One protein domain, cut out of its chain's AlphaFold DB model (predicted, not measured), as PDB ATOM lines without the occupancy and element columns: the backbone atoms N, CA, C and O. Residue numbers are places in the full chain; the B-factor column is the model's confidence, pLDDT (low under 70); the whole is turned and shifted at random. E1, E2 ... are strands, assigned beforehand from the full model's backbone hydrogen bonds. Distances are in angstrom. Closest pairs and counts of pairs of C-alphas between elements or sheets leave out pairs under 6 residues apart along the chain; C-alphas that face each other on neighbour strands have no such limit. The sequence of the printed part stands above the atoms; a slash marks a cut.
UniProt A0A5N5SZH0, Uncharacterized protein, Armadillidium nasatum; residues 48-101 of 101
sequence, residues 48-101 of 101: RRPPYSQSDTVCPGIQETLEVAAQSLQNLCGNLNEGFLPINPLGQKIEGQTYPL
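This is residues 48 to 101 of the 101 residues of an uncharacterized protein of Armadillidium nasatum (UniProt A0A5N5SZH0). There is little regular structure here: two short strands, E1 and E2, stand side by side at one end, and the long loop of residues 59 to 83 between them runs out and folds back. Residues 88 to 101 after E2 make a second, smaller loop. The printed part has 54 residues, of which 10 are in strands E1 and E2, a parallel sheet of order E1, E2; there is no named helix, and the class is all strand. It is only just compact, close to loose, with a radius of gyration of the C-alphas of 11.8 A, and elongated, 33 by 22 by 14 A.

E1, residues 53 to 58, and E2, residues 84 to 87, are parallel neighbours at 41 degrees. C-alphas 53 and 84 face each other at 4.7 A. N 55 and O 85 are within hydrogen-bond range at 2.8 A, and N 87 and O 57 at 2.9 A.

E1 begins at C-alpha 53 (212.954, 193.660, 181.569) and is 14.2 A long. E2, 10.0 A long, ends at C-alpha 87 (204.888, 189.559, 188.139).

The C-alphas farthest apart, of Pro 51 and Glu 67, are 33.6 A apart. The link E1 to E2 is long, 25 residues. The printed part has no cut. Model confidence is under 70 at residues 61, 63 to 64, 66 to 76 and 101.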
ATOM      1  N   ARG A  48     213.284 186.789 171.911       87.56
ATOM      2  CA  ARG A  48     214.382 187.712 172.205       87.56
ATOM      3  C   ARG A  48     215.350 187.027 173.169       87.56
ATOM      4  O   ARG A  48     214.939 186.270 174.037       87.56
ATOM      5  N   ARG A  49     216.648 187.283 173.016       88.25
ATOM      6  CA  ARG A  49     217.649 186.777 173.967       88.25
ATOM      7  C   ARG A  49     217.597 187.586 175.273       88.25
ATOM      8  O   ARG A  49     217.368 188.796 175.189       88.25
ATOM      9  N   PRO A  50     217.848 186.957 176.434       85.31
ATOM     10  CA  PRO A  50     217.979 187.670 177.703       85.31
ATOM     11  C   PRO A  50     219.106 188.727 177.647       85.31
ATOM     12  O   PRO A  50     220.003 188.623 176.796       85.31
ATOM     13  N   PRO A  51     219.083 189.745 178.528       88.12
ATOM     14  CA  PRO A  51     218.196 189.882 179.689       88.12
ATOM     15  C   PRO A  51     216.807 190.436 179.340       88.12
ATOM     16  O   PRO A  51     216.662 191.287 178.453       88.12
ATOM     17  N   TYR A  52     215.795 189.976 180.074       86.69
ATOM     18  CA  TYR A  52     214.434 190.505 179.995       86.69
ATOM     19  C   TYR A  52     214.201 191.613 181.027       86.69
ATOM     20  O   TYR A  52     214.770 191.616 182.118       86.69
ATOM     21  N   SER A  53     213.351 192.574 180.680       88.62
ATOM     22  CA  SER A  53     212.954 193.660 181.569       88.62
ATOM     23  C   SER A  53     211.828 193.216 182.498       88.62
ATOM     24  O   SER A  53     210.839 192.627 182.066       88.62
ATOM     25  N   GLN A  54     211.959 193.529 183.781       87.31
ATOM     26  CA  GLN A  54     210.926 193.269 184.780       87.31
ATOM     27  C   GLN A  54     209.802 194.307 184.635       87.31
ATOM     28  O   GLN A  54     210.079 195.485 184.407       87.31
ATOM     29  N   SER A  55     208.547 193.882 184.764       86.06
ATOM     30  CA  SER A  55     207.385 194.772 184.799       86.06
ATOM     31  C   SER A  55     206.562 194.537 186.062       86.06
ATOM     32  O   SER A  55     206.451 193.411 186.543       86.06
ATOM     33  N   ASP A  56     205.913 195.593 186.542       86.19
ATOM     34  CA  ASP A  56     205.002 195.527 187.691       86.19
ATOM     35  C   ASP A  56     203.576 195.108 187.289       86.19
ATOM     36  O   ASP A  56     202.627 195.229 188.064       86.19
ATOM     37  N   THR A  57     203.392 194.637 186.052       84.88
ATOM     38  CA  THR A  57     202.081 194.213 185.558       84.88
ATOM     39  C   THR A  57     201.749 192.824 186.084       84.88
ATOM     40  O   THR A  57     202.555 191.896 186.004       84.88
ATOM     41  N   VAL A  58     200.538 192.671 186.613       81.75
ATOM     42  CA  VAL A  58     200.003 191.377 187.037       81.75
ATOM     43  C   VAL A  58     199.597 190.580 185.799       81.75
ATOM     44  O   VAL A  58     198.965 191.116 184.889       81.75
ATOM     45  N   CYS A  59     199.962 189.301 185.764       76.69
ATOM     46  CA  CYS A  59     199.555 188.380 184.710       76.69
ATOM     47  C   CYS A  59     198.015 188.352 184.579       76.69
ATOM     48  O   CYS A  59     197.329 188.126 185.586       76.69
ATOM     49  N   PRO A  60     197.450 188.590 183.382       75.19
ATOM     50  CA  PRO A  60     196.016 188.432 183.170       75.19
ATOM     51  C   PRO A  60     195.593 186.975 183.448       75.19
ATOM     52  O   PRO A  60     196.393 186.056 183.318       75.19
ATOM     53  N   GLY A  61     194.360 186.760 183.911       69.44
ATOM     54  CA  GLY A  61     193.847 185.422 184.246       69.44
ATOM     55  C   GLY A  61     194.136 184.919 185.669       69.44
ATOM     56  O   GLY A  61     193.496 183.968 186.101       69.44
ATOM     57  N   ILE A  62     195.004 185.572 186.464       72.44
ATOM     58  CA  ILE A  62     195.239 185.175 187.877       72.44
ATOM     59  C   ILE A  62     193.958 185.244 188.728       72.44
ATOM     60  O   ILE A  62     193.791 184.471 189.666       72.44
ATOM     61  N   GLN A  63     193.074 186.201 188.440       68.94
ATOM     62  CA  GLN A  63     191.850 186.436 189.218       68.94
ATOM     63  C   GLN A  63     190.640 185.658 188.677       68.94
ATOM     64  O   GLN A  63     189.539 185.799 189.207       68.94
ATOM     65  N   GLU A  64     190.826 184.867 187.621       69.31
ATOM     66  CA  GLU A  64     189.762 184.076 187.011       69.31
ATOM     67  C   GLU A  64     189.626 182.725 187.727       69.31
ATOM     68  O   GLU A  64     190.582 182.182 188.284       69.31
ATOM     69  N   THR A  65     188.414 182.168 187.749       73.06
ATOM     70  CA  THR A  65     188.184 180.809 188.254       73.06
ATOM     71  C   THR A  65     189.004 179.796 187.448       73.06
ATOM     72  O   THR A  65     189.224 179.983 186.255       73.06
ATOM     73  N   LEU A  66     189.425 178.695 188.084       65.75
ATOM     74  CA  LEU A  66     190.247 177.628 187.480       65.75
ATOM     75  C   LEU A  66     189.710 177.087 186.142       65.75
ATOM     76  O   LEU A  66     190.497 176.663 185.305       65.75
ATOM     77  N   GLU A  67     188.391 177.103 185.951       68.12
ATOM     78  CA  GLU A  67     187.715 176.673 184.719       68.12
ATOM     79  C   GLU A  67     187.793 177.710 183.581       68.12
ATOM     80  O   GLU A  67     187.680 177.340 182.414       68.12
ATOM     81  N   VAL A  68     187.961 178.995 183.924       63.41
ATOM     82  CA  VAL A  68     188.018 180.143 182.997       63.41
ATOM     83  C   VAL A  68     189.465 180.495 182.639       63.41
ATOM     84  O   VAL A  68     189.776 180.638 181.454       63.41
ATOM     85  N   ALA A  69     190.381 180.448 183.620       62.06
ATOM     86  CA  ALA A  69     191.776 180.067 183.367       62.06
ATOM     87  C   ALA A  69     191.788 178.655 182.728       62.06
ATOM     88  O   ALA A  69     190.748 178.163 182.375       62.06
ATOM     89  N   ALA A  70     192.867 177.924 182.487       61.06
ATOM     90  CA  ALA A  70     192.843 176.662 181.699       61.06
ATOM     91  C   ALA A  70     192.324 176.741 180.227       61.06
ATOM     92  O   ALA A  70     192.985 176.184 179.355       61.06
ATOM     93  N   GLN A  71     191.217 177.422 179.901       61.47
ATOM     94  CA  GLN A  71     190.665 177.577 178.546       61.47
ATOM     95  C   GLN A  71     191.045 178.903 177.871       61.47
ATOM     96  O   GLN A  71     190.946 179.024 176.650       61.47
ATOM     97  N   SER A  72     191.481 179.905 178.639       62.59
ATOM     98  CA  SER A  72     191.855 181.216 178.097       62.59
ATOM     99  C   SER A  72     193.301 181.260 177.561       62.59
ATOM    100  O   SER A  72     194.218 180.631 178.094       62.59
ATOM    101  N   LEU A  73     193.536 182.048 176.506       64.38
ATOM    102  CA  LEU A  73     194.897 182.372 176.040       64.38
ATOM    103  C   LEU A  73     195.583 183.394 176.959       64.38
ATOM    104  O   LEU A  73     196.797 183.581 176.888       64.38
ATOM    105  N   GLN A  74     194.813 184.049 177.827       62.12
ATOM    106  CA  GLN A  74     195.277 185.057 178.771       62.12
ATOM    107  C   GLN A  74     196.116 184.452 179.907       62.12
ATOM    108  O   GLN A  74     196.883 185.171 180.535       62.12
ATOM    109  N   ASN A  75     196.064 183.131 180.099       58.97
ATOM    110  CA  ASN A  75     196.895 182.386 181.056       58.97
ATOM    111  C   ASN A  75     198.386 182.354 180.673       58.97
ATOM    112  O   ASN A  75     199.230 181.945 181.472       58.97
ATOM    113  N   LEU A  76     198.716 182.730 179.433       67.00
ATOM    114  CA  LEU A  76     200.073 182.759 178.898       67.00
ATOM    115  C   LEU A  76     200.613 184.189 178.963       67.00
ATOM    116  O   LEU A  76     200.594 184.936 177.985       67.00
ATOM    117  N   CYS A  77     201.086 184.586 180.136       71.12
ATOM    118  CA  CYS A  77     201.696 185.891 180.344       71.12
ATOM    119  C   CYS A  77     203.226 185.818 180.287       71.12
ATOM    120  O   CYS A  77     203.834 184.816 180.653       71.12
ATOM    121  N   GLY A  78     203.854 186.898 179.814       74.38
ATOM    122  CA  GLY A  78     205.296 186.945 179.553       74.38
ATOM    123  C   GLY A  78     205.608 186.736 178.077       74.38
ATOM    124  O   GLY A  78     206.048 185.666 177.657       74.38
ATOM    125  N   ASN A  79     205.393 187.782 177.271       77.50
ATOM    126  CA  ASN A  79     205.809 187.775 175.875       77.50
ATOM    127  C   ASN A  79     207.335 187.940 175.790       77.50
ATOM    128  O   ASN A  79     207.866 189.051 175.696       77.50
ATOM    129  N   LEU A  80     208.048 186.813 175.777       81.19
ATOM    130  CA  LEU A  80     209.507 186.790 175.642       81.19
ATOM    131  C   LEU A  80     209.998 187.404 174.319       81.19
ATOM    132  O   LEU A  80     211.171 187.748 174.209       81.19
ATOM    133  N   ASN A  81     209.132 187.583 173.314       84.00
ATOM    134  CA  ASN A  81     209.507 188.278 172.079       84.00
ATOM    135  C   ASN A  81     209.669 189.790 172.299       84.00
ATOM    136  O   ASN A  81     210.558 190.403 171.713       84.00
ATOM    137  N   GLU A  82     208.846 190.388 173.163       84.81
ATOM    138  CA  GLU A  82     208.954 191.802 173.553       84.81
ATOM    139  C   GLU A  82     210.053 192.004 174.605       84.81
ATOM    140  O   GLU A  82     210.727 193.038 174.651       84.81
ATOM    141  N   GLY A  83     210.306 190.956 175.390       86.31
ATOM    142  CA  GLY A  83     211.351 190.911 176.401       86.31
ATOM    143  C   GLY A  83     210.948 191.559 177.717       86.31
ATOM    144  O   GLY A  83     211.807 192.125 178.387       86.31
ATOM    145  N   PHE A  84     209.663 191.479 178.068       86.50
ATOM    146  CA  PHE A  84     209.131 191.925 179.351       86.50
ATOM    147  C   PHE A  84     208.542 190.758 180.137       86.50
ATOM    148  O   PHE A  84     207.858 189.898 179.577       86.50
ATOM    149  N   LEU A  85     208.785 190.759 181.446       86.12
ATOM    150  CA  LEU A  85     208.277 189.762 182.379       86.12
ATOM    151  C   LEU A  85     207.254 190.399 183.330       86.12
ATOM    152  O   LEU A  85     207.587 191.367 184.017       86.12
ATOM    153  N   PRO A  86     206.005 189.906 183.372       85.88
ATOM    154  CA  PRO A  86     205.037 190.288 184.393       85.88
ATOM    155  C   PRO A  86     205.408 189.679 185.745       85.88
ATOM    156  O   PRO A  86     206.256 188.791 185.838       85.88
ATOM    157  N   ILE A  87     204.729 190.125 186.799       83.94
ATOM    158  CA  ILE A  87     204.888 189.559 188.139       83.94
ATOM    159  C   ILE A  87     204.537 188.070 188.101       83.94
ATOM    160  O   ILE A  87     203.460 187.687 187.638       83.94
ATOM    161  N   ASN A  88     205.434 187.239 188.641       79.25
ATOM    162  CA  ASN A  88     205.199 185.808 188.793       79.25
ATOM    163  C   ASN A  88     203.931 185.573 189.638       79.25
ATOM    164  O   ASN A  88     203.927 185.964 190.809       79.25
ATOM    165  N   PRO A  89     202.904 184.886 189.106       77.25
ATOM    166  CA  PRO A  89     201.705 184.530 189.862       77.25
ATOM    167  C   PRO A  89     201.989 183.773 191.169       77.25
ATOM    168  O   PRO A  89     201.234 183.888 192.129       77.25
ATOM    169  N   LEU A  90     203.092 183.020 191.227       78.06
ATOM    170  CA  LEU A  90     203.514 182.263 192.411       78.06
ATOM    171  C   LEU A  90     204.289 183.112 193.431       78.06
ATOM    172  O   LEU A  90     204.708 182.600 194.467       78.06
ATOM    173  N   GLY A  91     204.565 184.383 193.125       78.38
ATOM    174  CA  GLY A  91     205.341 185.287 193.977       78.38
ATOM    175  C   GLY A  91     206.824 184.920 194.120       78.38
ATOM    176  O   GLY A  91     207.545 185.570 194.874       78.38
ATOM    177  N   GLN A  92     207.305 183.900 193.404       80.75
ATOM    178  CA  GLN A  92     208.694 183.457 193.493       80.75
ATOM    179  C   GLN A  92     209.614 184.417 192.736       80.75
ATOM    180  O   GLN A  92     209.308 184.835 191.612       80.75
ATOM    181  N   LYS A  93     210.765 184.720 193.344       84.19
ATOM    182  CA  LYS A  93     211.828 185.549 192.771       84.19
ATOM    183  C   LYS A  93     213.174 184.848 192.923       84.19
ATOM    184  O   LYS A  93     213.453 184.292 193.983       84.19
ATOM    185  N   ILE A  94     214.008 184.916 191.891       83.94
ATOM    186  CA  ILE A  94     215.394 184.436 191.897       83.94
ATOM    187  C   ILE A  94     216.288 185.671 191.865       83.94
ATOM    188  O   ILE A  94     216.113 186.525 191.003       83.94
ATOM    189  N   GLU A  95     217.174 185.820 192.852       86.81
ATOM    190  CA  GLU A  95     218.047 187.005 192.990       86.81
ATOM    191  C   GLU A  95     217.280 188.348 192.971       86.81
ATOM    192  O   GLU A  95     217.775 189.382 192.532       86.81
ATOM    193  N   GLY A  96     216.031 188.338 193.452       84.69
ATOM    194  CA  GLY A  96     215.153 189.511 193.468       84.69
ATOM    195  C   GLY A  96     214.401 189.785 192.159       84.69
ATOM    196  O   GLY A  96     213.571 190.696 192.141       84.69
ATOM    197  N   GLN A  97     214.611 188.988 191.108       82.75
ATOM    198  CA  GLN A  97     213.950 189.119 189.804       82.75
ATOM    199  C   GLN A  97     212.935 188.000 189.534       82.75
ATOM    200  O   GLN A  97     213.033 186.900 190.085       82.75
ATOM    201  N   THR A  98     211.933 188.269 188.693       81.94
ATOM    202  CA  THR A  98     211.004 187.240 188.212       81.94
ATOM    203  C   THR A  98     211.680 186.372 187.149       81.94
ATOM    204  O   THR A  98     212.345 186.883 186.253       81.94
ATOM    205  N   TYR A  99     211.506 185.053 187.274       71.25
ATOM    206  CA  TYR A  99     211.951 184.040 186.314       71.25
ATOM    207  C   TYR A  99     211.112 184.094 185.018       71.25
ATOM    208  O   TYR A  99     209.908 184.346 185.121       71.25
ATOM    209  N   PRO A 100     211.665 183.784 183.825       71.12
ATOM    210  CA  PRO A 100     213.037 183.339 183.523       71.12
ATOM    211  C   PRO A 100     214.068 184.476 183.492       71.12
ATOM    212  O   PRO A 100     213.776 185.543 182.972       71.12
ATOM    213  N   LEU A 101     215.265 184.236 184.044       59.41
ATOM    214  CA  LEU A 101     216.392 185.187 184.008       59.41
ATOM    215  C   LEU A 101     216.928 185.403 182.579       59.41
ATOM    216  O   LEU A 101     216.959 184.417 181.804       59.41
TER     217      LEU A 101